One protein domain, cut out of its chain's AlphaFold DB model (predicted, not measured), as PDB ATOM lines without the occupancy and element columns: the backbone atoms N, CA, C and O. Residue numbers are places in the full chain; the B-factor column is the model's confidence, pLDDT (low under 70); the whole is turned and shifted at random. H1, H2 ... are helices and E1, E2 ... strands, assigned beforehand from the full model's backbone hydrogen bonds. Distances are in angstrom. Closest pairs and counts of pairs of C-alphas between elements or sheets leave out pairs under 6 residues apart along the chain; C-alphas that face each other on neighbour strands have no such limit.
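What this domain is: This is residues 31 to 135 of the 293 residues of the protein "Predicted protein" of Naegleria gruberi (UniProt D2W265). What is the main picture? A small three-stranded sheet has helix H5 over one face, running along the strands; short helices H2, H3 and H4 gather at one end of the sheet, and the loop of residues 61 to 79 lies at the other. Residues 32 to 39 stick out. What is it made of? The printed part has 105 residues, under half in named elements, ordered H1 E1 E2 H2 H3 H4 E3 H5: five helices and three strands, class mixed. The sheet E2 E1 E3 is mixed, and the whole is compact, radius of gyration of the C-alphas 14.1 A, spanning 38 by 34 by 23 A.

How they stand to each other: How do the strands pair? E1, residues 55 to 60, forms an antiparallel hairpin with E2, residues 80 to 83, with N 57 and O 81 2.9 A apart. E1 is parallel to E3, residues 109 to 113, with N 58 and O 110 2.8 A apart. What is on the sheet? H5, residues 119 to 129, makes two layers with it, a helix on one face, at a height of 9.7 A over the sheet. H4, residues 103 to 107, stands at the sheet's level. Where are the other helices? H2, residues 85 to 88, touches H3, residues 92 to 99, closest C-alphas Leu 88 and Phe 94, 6.0 A. H3 and H4 touch only at the corner, closest C-alphas Phe 98 and Gln 105, 5.1 A. H1, residues 38 to 44, is close but not clearly touching H5, closest C-alphas Thr 44 and Ala 127, 7.9 A. Which helix backbones are complete? H1, H3, H4 and H5 have every O i to N i+4 pair within hydrogen-bond range; H2 is too short for one.

Where its parts are: Where does H1 begin? C-alpha 38 is at (-1.904, 38.304, -4.686). Where does H5 end? C-alpha 129 is at (6.564, 47.370, -14.617). Which elements are longer? E1 measures 16.2 A, H5 15.3 A and E3 13.1 A from first to last C-alpha.

The domain as a whole: How large is it? The two C-alphas farthest apart, Ile 34 and Asp 63, are 40.5 A apart. Is it whole? The printed part has no cut, and E1 to E2 is a long link. Where is confidence low? The pLDDT is under 70 at residues 31 to 42 and 132 to 135.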
ATOM      1  N   PHE A  31      12.380  39.522  -5.328       45.19
ATOM      2  CA  PHE A  31      11.047  40.003  -5.003       45.19
ATOM      3  C   PHE A  31      10.397  39.329  -3.785       45.19
ATOM      4  O   PHE A  31       9.240  39.608  -3.494       45.19
ATOM      5  N   HIS A  32      11.099  38.470  -3.034       35.75
ATOM      6  CA  HIS A  32      10.544  37.886  -1.797       35.75
ATOM      7  C   HIS A  32      10.700  38.755  -0.539       35.75
ATOM      8  O   HIS A  32      10.307  38.354   0.555       35.75
ATOM      9  N   GLY A  33      11.208  39.980  -0.680       31.23
ATOM     10  CA  GLY A  33      11.196  40.973   0.386       31.23
ATOM     11  C   GLY A  33       9.991  41.905   0.288       31.23
ATOM     12  O   GLY A  33      10.121  42.976  -0.289       31.23
ATOM     13  N   ILE A  34       8.900  41.542   0.969       37.22
ATOM     14  CA  ILE A  34       7.751  42.385   1.371       37.22
ATOM     15  C   ILE A  34       6.517  42.333   0.435       37.22
ATOM     16  O   ILE A  34       6.412  42.996  -0.591       37.22
ATOM     17  N   THR A  35       5.525  41.580   0.928       36.16
ATOM     18  CA  THR A  35       4.119  41.430   0.505       36.16
ATOM     19  C   THR A  35       3.868  40.778  -0.853       36.16
ATOM     20  O   THR A  35       3.701  41.426  -1.881       36.16
ATOM     21  N   SER A  36       3.668  39.462  -0.810       39.81
ATOM     22  CA  SER A  36       2.765  38.742  -1.705       39.81
ATOM     23  C   SER A  36       1.333  39.289  -1.565       39.81
ATOM     24  O   SER A  36       0.442  38.622  -1.042       39.81
ATOM     25  N   ASN A  37       1.088  40.522  -2.003       47.62
ATOM     26  CA  ASN A  37      -0.257  40.914  -2.385       47.62
ATOM     27  C   ASN A  37      -0.564  40.088  -3.631       47.62
ATOM     28  O   ASN A  37       0.052  40.312  -4.671       47.62
ATOM     29  N   GLY A  38      -1.489  39.126  -3.539       52.91
ATOM     30  CA  GLY A  38      -1.904  38.304  -4.686       52.91
ATOM     31  C   GLY A  38      -2.231  39.141  -5.933       52.91
ATOM     32  O   GLY A  38      -2.020  38.690  -7.052       52.91
ATOM     33  N   LEU A  39      -2.611  40.409  -5.737       54.06
ATOM     34  CA  LEU A  39      -2.801  41.422  -6.775       54.06
ATOM     35  C   LEU A  39      -1.592  41.613  -7.717       54.06
ATOM     36  O   LEU A  39      -1.787  41.729  -8.920       54.06
ATOM     37  N   MET A  40      -0.352  41.610  -7.212       56.81
ATOM     38  CA  MET A  40       0.843  41.802  -8.055       56.81
ATOM     39  C   MET A  40       1.138  40.585  -8.932       56.81
ATOM     40  O   MET A  40       1.544  40.736 -10.080       56.81
ATOM     41  N   VAL A  41       0.836  39.380  -8.441       62.16
ATOM     42  CA  VAL A  41       0.893  38.157  -9.255       62.16
ATOM     43  C   VAL A  41      -0.143  38.217 -10.380       62.16
ATOM     44  O   VAL A  41       0.132  37.761 -11.484       62.16
ATOM     45  N   HIS A  42      -1.300  38.844 -10.158       66.69
ATOM     46  CA  HIS A  42      -2.274  39.069 -11.227       66.69
ATOM     47  C   HIS A  42      -1.786  40.076 -12.278       66.69
ATOM     48  O   HIS A  42      -2.074  39.880 -13.454       66.69
ATOM     49  N   PHE A  43      -0.989  41.088 -11.908       74.69
ATOM     50  CA  PHE A  43      -0.439  42.044 -12.880       74.69
ATOM     51  C   PHE A  43       0.533  41.421 -13.877       74.69
ATOM     52  O   PHE A  43       0.474  41.751 -15.059       74.69
ATOM     53  N   THR A  44       1.310  40.423 -13.460       78.62
ATOM     54  CA  THR A  44       2.198  39.685 -14.376       78.62
ATOM     55  C   THR A  44       1.454  39.049 -15.556       78.62
ATOM     56  O   THR A  44       1.970  38.997 -16.671       78.62
ATOM     57  N   GLN A  45       0.200  38.638 -15.339       81.25
ATOM     58  CA  GLN A  45      -0.653  37.994 -16.343       81.25
ATOM     59  C   GLN A  45      -1.221  38.978 -17.381       81.25
ATOM     60  O   GLN A  45      -1.735  38.547 -18.416       81.25
ATOM     61  N   PHE A  46      -1.141  40.282 -17.110       85.56
ATOM     62  CA  PHE A  46      -1.561  41.331 -18.039       85.56
ATOM     63  C   PHE A  46      -0.439  41.775 -18.984       85.56
ATOM     64  O   PHE A  46      -0.711  42.462 -19.967       85.56
ATOM     65  N   PHE A  47       0.815  41.390 -18.736       88.31
ATOM     66  CA  PHE A  47       1.907  41.743 -19.639       88.31
ATOM     67  C   PHE A  47       1.703  41.119 -21.022       88.31
ATOM     68  O   PHE A  47       1.545  39.902 -21.146       88.31
ATOM     69  N   ASN A  48       1.755  41.965 -22.053       87.38
ATOM     70  CA  ASN A  48       1.527  41.588 -23.444       87.38
ATOM     71  C   ASN A  48       0.228  40.787 -23.652       87.38
ATOM     72  O   ASN A  48       0.154  39.880 -24.484       87.38
ATOM     73  N   ASN A  49      -0.790  41.106 -22.856       86.06
ATOM     74  CA  ASN A  49      -2.121  40.551 -22.982       86.06
ATOM     75  C   ASN A  49      -3.006  41.587 -23.668       86.06
ATOM     76  O   ASN A  49      -3.169  42.696 -23.168       86.06
ATOM     77  N   ASP A  50      -3.564  41.216 -24.816       87.69
ATOM     78  CA  ASP A  50      -4.477  42.073 -25.578       87.69
ATOM     79  C   ASP A  50      -5.791  42.316 -24.807       87.69
ATOM     80  O   ASP A  50      -6.421  43.368 -24.920       87.69
ATOM     81  N   LEU A  51      -6.180  41.375 -23.935       81.81
ATOM     82  CA  LEU A  51      -7.377  41.506 -23.111       81.81
ATOM     83  C   LEU A  51      -7.228  42.682 -22.141       81.81
ATOM     84  O   LEU A  51      -6.432  42.625 -21.207       81.81
ATOM     85  N   CYS A  52      -8.064  43.701 -22.350       84.06
ATOM     86  CA  CYS A  52      -8.108  44.949 -21.580       84.06
ATOM     87  C   CYS A  52      -6.918  45.896 -21.794       84.06
ATOM     88  O   CYS A  52      -6.813  46.881 -21.060       84.06
ATOM     89  N   SER A  53      -6.082  45.654 -22.809       92.69
ATOM     90  CA  SER A  53      -5.064  46.624 -23.205       92.69
ATOM     91  C   SER A  53      -5.710  47.890 -23.782       92.69
ATOM     92  O   SER A  53      -6.673  47.832 -24.547       92.69
ATOM     93  N   ASP A  54      -5.202  49.049 -23.378       94.38
ATOM     94  CA  ASP A  54      -5.651  50.378 -23.813       94.38
ATOM     95  C   ASP A  54      -4.498  51.201 -24.419       94.38
ATOM     96  O   ASP A  54      -4.642  52.397 -24.689       94.38
ATOM     97  N   PHE A  55      -3.347  50.555 -24.632       96.31
ATOM     98  CA  PHE A  55      -2.168  51.135 -25.254       96.31
ATOM     99  C   PHE A  55      -1.334  50.079 -25.979       96.31
ATOM    100  O   PHE A  55      -1.257  48.923 -25.555       96.31
ATOM    101  N   LYS A  56      -0.649  50.482 -27.048       96.56
ATOM    102  CA  LYS A  56       0.196  49.593 -27.845       96.56
ATOM    103  C   LYS A  56       1.598  50.160 -28.009       96.56
ATOM    104  O   LYS A  56       1.773  51.306 -28.405       96.56
ATOM    105  N   LEU A  57       2.604  49.332 -27.753       96.56
ATOM    106  CA  LEU A  57       4.006  49.650 -28.018       96.56
ATOM    107  C   LEU A  57       4.427  48.900 -29.283       96.56
ATOM    108  O   LEU A  57       4.439  47.670 -29.296       96.56
ATOM    109  N   ILE A  58       4.730  49.624 -30.357       95.50
ATOM    110  CA  ILE A  58       5.151  49.069 -31.645       95.50
ATOM    111  C   ILE A  58       6.677  49.099 -31.698       95.50
ATOM    112  O   ILE A  58       7.273  50.170 -31.773       95.50
ATOM    113  N   LEU A  59       7.302  47.923 -31.674       94.50
ATOM    114  CA  LEU A  59       8.754  47.770 -31.659       94.50
ATOM    115  C   LEU A  59       9.259  47.555 -33.094       94.50
ATOM    116  O   LEU A  59       9.063  46.488 -33.681       94.50
ATOM    117  N   LYS A  60       9.900  48.572 -33.679       93.06
ATOM    118  CA  LYS A  60      10.475  48.509 -35.030       93.06
ATOM    119  C   LYS A  60      11.871  47.893 -34.986       93.06
ATOM    120  O   LYS A  60      12.871  48.599 -34.886       93.06
ATOM    121  N   ARG A  61      11.920  46.564 -35.069       89.50
ATOM    122  CA  ARG A  61      13.161  45.783 -35.198       89.50
ATOM    123  C   ARG A  61      13.714  45.861 -36.621       89.50
ATOM    124  O   ARG A  61      12.945  45.836 -37.585       89.50
ATOM    125  N   LYS A  62      15.042  45.895 -36.759       86.12
ATOM    126  CA  LYS A  62      15.755  45.829 -38.047       86.12
ATOM    127  C   LYS A  62      15.508  44.508 -38.760       86.12
ATOM    128  O   LYS A  62      15.380  44.490 -39.981       86.12
ATOM    129  N   ASP A  63      15.425  43.429 -37.990       83.00
ATOM    130  CA  ASP A  63      15.063  42.103 -38.473       83.00
ATOM    131  C   ASP A  63      13.742  41.641 -37.828       83.00
ATOM    132  O   ASP A  63      13.735  41.115 -36.710       83.00
ATOM    133  N   PRO A  64      12.600  41.816 -38.520       76.56
ATOM    134  CA  PRO A  64      11.290  41.410 -38.019       76.56
ATOM    135  C   PRO A  64      11.102  39.890 -37.926       76.56
ATOM    136  O   PRO A  64      10.049  39.454 -37.461       76.56
ATOM    137  N   SER A  65      12.053  39.081 -38.409       77.00
ATOM    138  CA  SER A  65      11.928  37.619 -38.452       77.00
ATOM    139  C   SER A  65      12.339  36.921 -37.150       77.00
ATOM    140  O   SER A  65      11.889  35.806 -36.899       77.00
ATOM    141  N   GLN A  66      13.084  37.599 -36.268       75.88
ATOM    142  CA  GLN A  66      13.562  37.065 -34.978       75.88
ATOM    143  C   GLN A  66      12.492  37.029 -33.869       75.88
ATOM    144  O   GLN A  66      12.785  36.854 -32.685       75.88
ATOM    145  N   VAL A  67      11.223  37.232 -34.221       71.00
ATOM    146  CA  VAL A  67      10.111  37.241 -33.264       71.00
ATOM    147  C   VAL A  67       9.951  35.852 -32.650       71.00
ATOM    148  O   VAL A  67       9.943  34.848 -33.358       71.00
ATOM    149  N   ASN A  68       9.738  35.804 -31.332       74.19
ATOM    150  CA  ASN A  68       9.662  34.599 -30.489       74.19
ATOM    151  C   ASN A  68      10.993  33.937 -30.105       74.19
ATOM    152  O   ASN A  68      10.961  32.972 -29.336       74.19
ATOM    153  N   GLU A  69      12.140  34.447 -30.553       83.88
ATOM    154  CA  GLU A  69      13.419  34.097 -29.927       83.88
ATOM    155  C   GLU A  69      13.500  34.668 -28.508       83.88
ATOM    156  O   GLU A  69      12.808  35.635 -28.185       83.88
ATOM    157  N   LEU A  70      14.339  34.077 -27.657       82.19
ATOM    158  CA  LEU A  70      14.621  34.645 -26.341       82.19
ATOM    159  C   LEU A  70      15.643  35.780 -26.466       82.19
ATOM    160  O   LEU A  70      16.648  35.639 -27.163       82.19
ATOM    161  N   ASP A  71      15.376  36.893 -25.793       80.06
ATOM    162  CA  ASP A  71      16.312  37.998 -25.633       80.06
ATOM    163  C   ASP A  71      17.331  37.726 -24.512       80.06
ATOM    164  O   ASP A  71      17.283  36.707 -23.813       80.06
ATOM    165  N   ALA A  72      18.274  38.653 -24.331       78.62
ATOM    166  CA  ALA A  72      19.313  38.555 -23.303       78.62
ATOM    167  C   ALA A  72      18.763  38.560 -21.860       78.62
ATOM    168  O   ALA A  72      19.467  38.178 -20.926       78.62
ATOM    169  N   TYR A  73      17.503  38.958 -21.685       78.00
ATOM    170  CA  TYR A  73      16.774  38.965 -20.423       78.00
ATOM    171  C   TYR A  73      15.805  37.778 -20.317       78.00
ATOM    172  O   TYR A  73      14.989  37.739 -19.404       78.00
ATOM    173  N   GLY A  74      15.863  36.803 -21.228       72.00
ATOM    174  CA  GLY A  74      14.995  35.627 -21.213       72.00
ATOM    175  C   GLY A  74      13.526  35.902 -21.553       72.00
ATOM    176  O   GLY A  74      12.692  35.016 -21.355       72.00
ATOM    177  N   ASN A  75      13.184  37.084 -22.075       77.25
ATOM    178  CA  ASN A  75      11.854  37.364 -22.613       77.25
ATOM    179  C   ASN A  75      11.786  36.968 -24.086       77.25
ATOM    180  O   ASN A  75      12.793  36.898 -24.780       77.25
ATOM    181  N   ARG A  76      10.578  36.737 -24.603       81.00
ATOM    182  CA  ARG A  76      10.403  36.576 -26.051       81.00
ATOM    183  C   ARG A  76      10.585  37.924 -26.737       81.00
ATOM    184  O   ARG A  76       9.981  38.902 -26.306       81.00
ATOM    185  N   LYS A  77      11.312  37.955 -27.852       83.88
ATOM    186  CA  LYS A  77      11.344  39.102 -28.758       83.88
ATOM    187  C   LYS A  77       9.957  39.317 -29.355       83.88
ATOM    188  O   LYS A  77       9.370  38.407 -29.947       83.88
ATOM    189  N   LEU A  78       9.445  40.532 -29.199       85.44
ATOM    190  CA  LEU A  78       8.129  40.959 -29.669       85.44
ATOM    191  C   LEU A  78       8.278  42.072 -30.713       85.44
ATOM    192  O   LEU A  78       9.243  42.831 -30.674       85.44
ATOM    193  N   ASN A  79       7.300  42.190 -31.612       90.00
ATOM    194  CA  ASN A  79       7.132  43.368 -32.481       90.00
ATOM    195  C   ASN A  79       6.069  44.329 -31.944       90.00
ATOM    196  O   ASN A  79       5.997  45.488 -32.343       90.00
ATOM    197  N   VAL A  80       5.204  43.831 -31.064       93.12
ATOM    198  CA  VAL A  80       4.120  44.584 -30.450       93.12
ATOM    199  C   VAL A  80       4.020  44.148 -29.000       93.12
ATOM    200  O   VAL A  80       4.018  42.947 -28.727       93.12
ATOM    201  N   ILE A  81       3.913  45.118 -28.097       93.88
ATOM    202  CA  ILE A  81       3.521  44.885 -26.710       93.88
ATOM    203  C   ILE A  81       2.153  45.520 -26.492       93.88
ATOM    204  O   ILE A  81       1.999  46.738 -26.617       93.88
ATOM    205  N   TYR A  82       1.173  44.694 -26.143       94.75
ATOM    206  CA  TYR A  82      -0.118  45.162 -25.648       94.75
ATOM    207  C   TYR A  82       0.027  45.573 -24.186       94.75
ATOM    208  O   TYR A  82       0.517  44.800 -23.355       94.75
ATOM    209  N   ALA A  83      -0.333  46.818 -23.889       94.88
ATOM    210  CA  ALA A  83      -0.062  47.448 -22.615       94.88
ATOM    211  C   ALA A  83      -1.276  48.195 -22.049       94.88
ATOM    212  O   ALA A  83      -2.284  48.423 -22.710       94.88
ATOM    213  N   HIS A  84      -1.144  48.559 -20.781       93.31
ATOM    214  CA  HIS A  84      -2.163  49.136 -19.938       93.31
ATOM    215  C   HIS A  84      -1.622  50.458 -19.394       93.31
ATOM    216  O   HIS A  84      -0.639  50.462 -18.639       93.31
ATOM    217  N   LYS A  85      -2.243  51.582 -19.750       93.94
ATOM    218  CA  LYS A  85      -1.799  52.928 -19.362       93.94
ATOM    219  C   LYS A  85      -1.652  53.066 -17.857       93.94
ATOM    220  O   LYS A  85      -0.681  53.657 -17.399       93.94
ATOM    221  N   PHE A  86      -2.555  52.468 -17.077       91.00
ATOM    222  CA  PHE A  86      -2.486  52.526 -15.614       91.00
ATOM    223  C   PHE A  86      -1.224  51.850 -15.047       91.00
ATOM    224  O   PHE A  86      -0.702  52.298 -14.029       91.00
ATOM    225  N   VAL A  87      -0.710  50.800 -15.703       90.12
ATOM    226  CA  VAL A  87       0.554  50.152 -15.317       90.12
ATOM    227  C   VAL A  87       1.730  51.025 -15.740       90.12
ATOM    228  O   VAL A  87       2.640  51.250 -14.944       90.12
ATOM    229  N   LEU A  88       1.698  51.549 -16.969       93.06
ATOM    230  CA  LEU A  88       2.764  52.389 -17.519       93.06
ATOM    231  C   LEU A  88       2.889  53.748 -16.806       93.06
ATOM    232  O   LEU A  88       3.993  54.258 -16.663       93.06
ATOM    233  N   ALA A  89       1.799  54.300 -16.268       92.00
ATOM    234  CA  ALA A  89       1.776  55.583 -15.556       92.00
ATOM    235  C   ALA A  89       2.590  55.605 -14.242       92.00
ATOM    236  O   ALA A  89       2.781  56.670 -13.645       92.00
ATOM    237  N   GLN A  90       3.103  54.446 -13.805       87.94
ATOM    238  CA  GLN A  90       4.143  54.350 -12.772       87.94
ATOM    239  C   GLN A  90       5.434  55.086 -13.174       87.94
ATOM    240  O   GLN A  90       6.188  55.508 -12.300       87.94
ATOM    241  N   SER A  91       5.683  55.247 -14.476       93.06
ATOM    242  CA  SER A  91       6.726  56.108 -15.030       93.06
ATOM    243  C   SER A  91       6.163  57.506 -15.286       93.06
ATOM    244  O   SER A  91       5.097  57.674 -15.884       93.06
ATOM    245  N   GLU A  92       6.904  58.520 -14.844       91.38
ATOM    246  CA  GLU A  92       6.553  59.926 -15.065       91.38
ATOM    247  C   GLU A  92       6.520  60.281 -16.555       91.38
ATOM    248  O   GLU A  92       5.645  61.011 -17.022       91.38
ATOM    249  N   TRP A  93       7.448  59.702 -17.318       94.94
ATOM    250  CA  TRP A  93       7.552  59.902 -18.755       94.94
ATOM    251  C   TRP A  93       6.293  59.407 -19.477       94.94
ATOM    252  O   TRP A  93       5.682  60.154 -20.239       94.94
ATOM    253  N   PHE A  94       5.839  58.185 -19.173       95.62
ATOM    254  CA  PHE A  94       4.605  57.647 -19.751       95.62
ATOM    255  C   PHE A  94       3.374  58.443 -19.318       95.62
ATOM    256  O   PHE A  94       2.504  58.713 -20.145       95.62
ATOM    257  N   ARG A  95       3.305  58.871 -18.051       94.31
ATOM    258  CA  ARG A  95       2.201  59.713 -17.569       94.31
ATOM    259  C   ARG A  95       2.115  61.027 -18.341       94.31
ATOM    260  O   ARG A  95       1.043  61.374 -18.824       94.31
ATOM    261  N   THR A  96       3.258  61.679 -18.542       94.38
ATOM    262  CA  THR A  96       3.356  62.902 -19.345       94.38
ATOM    263  C   THR A  96       2.835  62.668 -20.756       94.38
ATOM    264  O   THR A  96       2.048  63.466 -21.247       94.38
ATOM    265  N   ILE A  97       3.196  61.552 -21.397       93.94
ATOM    266  CA  ILE A  97       2.691  61.220 -22.735       93.94
ATOM    267  C   ILE A  97       1.176  61.035 -22.744       93.94
ATOM    268  O   ILE A  97       0.503  61.583 -23.615       93.94
ATOM    269  N   PHE A  98       0.618  60.302 -21.781       94.00
ATOM    270  CA  PHE A  98      -0.822  60.038 -21.735       94.00
ATOM    271  C   PHE A  98      -1.658  61.281 -21.418       94.00
ATOM    272  O   PHE A  98      -2.839  61.327 -21.765       94.00
ATOM    273  N   GLU A  99      -1.064  62.274 -20.764       91.50
ATOM    274  CA  GLU A  99      -1.703  63.547 -20.419       91.50
ATOM    275  C   GLU A  99      -1.407  64.650 -21.446       91.50
ATOM    276  O   GLU A  99      -2.116  65.655 -21.507       91.50
ATOM    277  N   SER A 100      -0.390  64.461 -22.286       84.38
ATOM    278  CA  SER A 100      -0.021  65.398 -23.343       84.38
ATOM    279  C   SER A 100      -0.931  65.266 -24.562       84.38
ATOM    280  O   SER A 100      -1.235  64.155 -24.975       84.38
ATOM    281  N   ASN A 101      -1.252  66.382 -25.224       86.56
ATOM    282  CA  ASN A 101      -1.919  66.408 -26.540       86.56
ATOM    283  C   ASN A 101      -0.991  65.948 -27.695       86.56
ATOM    284  O   ASN A 101      -1.008  66.525 -28.785       86.56
ATOM    285  N   MET A 102      -0.128  64.960 -27.456       88.38
ATOM    286  CA  MET A 102       0.759  64.384 -28.467       88.38
ATOM    287  C   MET A 102       0.073  63.242 -29.228       88.38
ATOM    288  O   MET A 102      -0.997  62.760 -28.848       88.38
ATOM    289  N   MET A 103       0.690  62.813 -30.331       85.50
ATOM    290  CA  MET A 103       0.126  61.790 -31.218       85.50
ATOM    291  C   MET A 103      -0.147  60.478 -30.487       85.50
ATOM    292  O   MET A 103      -1.180  59.862 -30.715       85.50
ATOM    293  N   GLU A 104       0.730  60.095 -29.572       90.94
ATOM    294  CA  GLU A 104       0.654  58.871 -28.783       90.94
ATOM    295  C   GLU A 104      -0.599  58.838 -27.898       90.94
ATOM    296  O   GLU A 104      -1.209  57.782 -27.720       90.94
ATOM    297  N   GLN A 105      -1.036  59.990 -27.372       89.75
ATOM    298  CA  GLN A 105      -2.299  60.089 -26.638       89.75
ATOM    299  C   GLN A 105      -3.498  59.887 -27.572       89.75
ATOM    300  O   GLN A 105      -4.456  59.207 -27.201       89.75
ATOM    301  N   LEU A 106      -3.444  60.468 -28.775       88.94
ATOM    302  CA  LEU A 106      -4.531  60.422 -29.753       88.94
ATOM    303  C   LEU A 106      -4.694  59.032 -30.379       88.94
ATOM    304  O   LEU A 106      -5.819  58.593 -30.616       88.94
ATOM    305  N   THR A 107      -3.588  58.341 -30.655       93.44
ATOM    306  CA  THR A 107      -3.585  57.024 -31.309       93.44
ATOM    307  C   THR A 107      -3.641  55.867 -30.322       93.44
ATOM    308  O   THR A 107      -4.056  54.777 -30.702       93.44
ATOM    309  N   ASN A 108      -3.254  56.090 -29.063       95.06
ATOM    310  CA  ASN A 108      -2.961  55.037 -28.087       95.06
ATOM    311  C   ASN A 108      -1.830  54.095 -28.532       95.06
ATOM    312  O   ASN A 108      -1.785  52.931 -28.126       95.06
ATOM    313  N   GLU A 109      -0.912  54.593 -29.359       95.62
ATOM    314  CA  GLU A 109       0.231  53.836 -29.855       95.62
ATOM    315  C   GLU A 109       1.528  54.622 -29.650       95.62
ATOM    316  O   GLU A 109       1.596  55.807 -29.968       95.62
ATOM    317  N   LEU A 110       2.575  53.948 -29.172       95.75
ATOM    318  CA  LEU A 110       3.946  54.459 -29.146       95.75
ATOM    319  C   LEU A 110       4.813  53.606 -30.068       95.75
ATOM    320  O   LEU A 110       4.831  52.381 -29.955       95.75
ATOM    321  N   ILE A 111       5.561  54.258 -30.950       94.19
ATOM    322  CA  ILE A 111       6.536  53.603 -31.821       94.19
ATOM    323  C   ILE A 111       7.915  53.715 -31.171       94.19
ATOM    324  O   ILE A 111       8.345  54.812 -30.833       94.19
ATOM    325  N   VAL A 112       8.606  52.586 -31.031       93.56
ATOM    326  CA  VAL A 112       9.974  52.511 -30.506       93.56
ATOM    327  C   VAL A 112      10.857  51.868 -31.567       93.56
ATOM    328  O   VAL A 112      10.582  50.752 -32.013       93.56
ATOM    329  N   ASP A 113      11.887  52.585 -32.010       91.31
ATOM    330  CA  ASP A 113      12.775  52.159 -33.094       91.31
ATOM    331  C   ASP A 113      14.092  51.588 -32.554       91.31
ATOM    332  O   ASP A 113      14.713  52.177 -31.672       91.31
ATOM    333  N   GLU A 114      14.543  50.455 -33.099       89.62
ATOM    334  CA  GLU A 114      15.806  49.810 -32.702       89.62
ATOM    335  C   GLU A 114      17.050  50.654 -33.021       89.62
ATOM    336  O   GLU A 114      18.144  50.386 -32.528       89.62
ATOM    337  N   ASN A 115      16.917  51.672 -33.875       86.94
ATOM    338  CA  ASN A 115      17.984  52.642 -34.106       86.94
ATOM    339  C   ASN A 115      18.127  53.656 -32.963       86.94
ATOM    340  O   ASN A 115      19.187  54.262 -32.829       86.94
ATOM    341  N   GLU A 116      17.076  53.850 -32.167       84.81
ATOM    342  CA  GLU A 116      17.018  54.847 -31.094       84.81
ATOM    343  C   GLU A 116      17.049  54.216 -29.699       84.81
ATOM    344  O   GLU A 116      17.369  54.893 -28.716       84.81
ATOM    345  N   GLU A 117      16.690  52.937 -29.600       87.88
ATOM    346  CA  GLU A 117      16.536  52.235 -28.337       87.88
ATOM    347  C   GLU A 117      16.971  50.773 -28.434       87.88
ATOM    348  O   GLU A 117      16.735  50.091 -29.434       87.88
ATOM    349  N   ASN A 118      17.540  50.254 -27.346       90.31
ATOM    350  CA  ASN A 118      17.721  48.816 -27.200       90.31
ATOM    351  C   ASN A 118      16.360  48.176 -26.876       90.31
ATOM    352  O   ASN A 118      15.901  48.190 -25.732       90.31
ATOM    353  N   LEU A 119      15.705  47.609 -27.895       91.25
ATOM    354  CA  LEU A 119      14.343  47.075 -27.782       91.25
ATOM    355  C   LEU A 119      14.211  45.912 -26.795       91.25
ATOM    356  O   LEU A 119      13.135  45.726 -26.222       91.25
ATOM    357  N   ASP A 120      15.274  45.142 -26.578       89.75
ATOM    358  CA  ASP A 120      15.267  44.029 -25.627       89.75
ATOM    359  C   ASP A 120      15.289  44.571 -24.190       89.75
ATOM    360  O   ASP A 120      14.457  44.195 -23.364       89.75
ATOM    361  N   THR A 121      16.147  45.560 -23.919       89.69
ATOM    362  CA  THR A 121      16.177  46.277 -22.633       89.69
ATOM    363  C   THR A 121      14.866  47.017 -22.366       89.69
ATOM    364  O   THR A 121      14.327  46.947 -21.259       89.69
ATOM    365  N   PHE A 122      14.300  47.673 -23.382       92.88
ATOM    366  CA  PHE A 122      13.000  48.330 -23.274       92.88
ATOM    367  C   PHE A 122      11.886  47.323 -22.956       92.88
ATOM    368  O   PHE A 122      11.093  47.541 -22.040       92.88
ATOM    369  N   THR A 123      11.853  46.181 -23.650       91.62
ATOM    370  CA  THR A 123      10.882  45.106 -23.385       91.62
ATOM    371  C   THR A 123      11.013  44.587 -21.953       91.62
ATOM    372  O   THR A 123      10.001  44.430 -21.267       91.62
ATOM    373  N   ALA A 124      12.245  44.386 -21.477       89.25
ATOM    374  CA  ALA A 124      12.520  43.972 -20.107       89.25
ATOM    375  C   ALA A 124      12.044  45.015 -19.080       89.25
ATOM    376  O   ALA A 124      11.399  44.645 -18.098       89.25
ATOM    377  N   MET A 125      12.268  46.313 -19.323       91.00
ATOM    378  CA  MET A 125      11.722  47.379 -18.477       91.00
ATOM    379  C   MET A 125      10.199  47.289 -18.389       91.00
ATOM    380  O   MET A 125       9.653  47.288 -17.284       91.00
ATOM    381  N   ILE A 126       9.509  47.193 -19.530       93.19
ATOM    382  CA  ILE A 126       8.046  47.098 -19.549       93.19
ATOM    383  C   ILE A 126       7.601  45.857 -18.779       93.19
ATOM    384  O   ILE A 126       6.737  45.972 -17.916       93.19
ATOM    385  N   ALA A 127       8.221  44.695 -19.000       88.94
ATOM    386  CA  ALA A 127       7.921  43.481 -18.246       88.94
ATOM    387  C   ALA A 127       8.056  43.706 -16.726       88.94
ATOM    388  O   ALA A 127       7.133  43.392 -15.969       88.94
ATOM    389  N   MET A 128       9.131  44.353 -16.270       87.31
ATOM    390  CA  MET A 128       9.327  44.672 -14.850       87.31
ATOM    391  C   MET A 128       8.248  45.599 -14.275       87.31
ATOM    392  O   MET A 128       7.891  45.450 -13.105       87.31
ATOM    393  N   MET A 129       7.675  46.512 -15.066       88.38
ATOM    394  CA  MET A 129       6.564  47.370 -14.617       88.38
ATOM    395  C   MET A 129       5.279  46.582 -14.322       88.38
ATOM    396  O   MET A 129       4.510  46.980 -13.446       88.38
ATOM    397  N   TYR A 130       5.066  45.448 -14.997       86.75
ATOM    398  CA  TYR A 130       3.973  44.502 -14.707       86.75
ATOM    399  C   TYR A 130       4.293  43.558 -13.543       86.75
ATOM    400  O   TYR A 130       3.496  42.678 -13.223       86.75
ATOM    401  N   GLY A 131       5.469  43.702 -12.926       78.31
ATOM    402  CA  GLY A 131       5.986  42.753 -11.950       78.31
ATOM    403  C   GLY A 131       6.441  41.435 -12.575       78.31
ATOM    404  O   GLY A 131       6.657  40.470 -11.842       78.31
ATOM    405  N   ASN A 132       6.560  41.368 -13.910       67.50
ATOM    406  CA  ASN A 132       7.064  40.179 -14.583       67.50
ATOM    407  C   ASN A 132       8.549  39.981 -14.283       67.50
ATOM    408  O   ASN A 132       9.314  40.929 -14.082       67.50
ATOM    409  N   TYR A 133       8.928  38.710 -14.230       59.94
ATOM    410  CA  TYR A 133      10.251  38.278 -13.826       59.94
ATOM    411  C   TYR A 133      11.272  38.563 -14.930       59.94
ATOM    412  O   TYR A 133      11.243  37.937 -15.984       59.94
ATOM    413  N   VAL A 134      12.201  39.475 -14.656       57.88
ATOM    414  CA  VAL A 134      13.525  39.466 -15.292       57.88
ATOM    415  C   VAL A 134      14.383  38.455 -14.517       57.88
ATOM    416  O   VAL A 134      14.191  38.350 -13.297       57.88
ATOM    417  N   PRO A 135      15.283  37.694 -15.178       54.34
ATOM    418  CA  PRO A 135      16.185  36.743 -14.546       54.34
ATOM    419  C   PRO A 135      16.748  37.306 -13.253       54.34
ATOM    420  O   PRO A 135      17.054  38.501 -13.185       54.34
TER     421      PRO A 135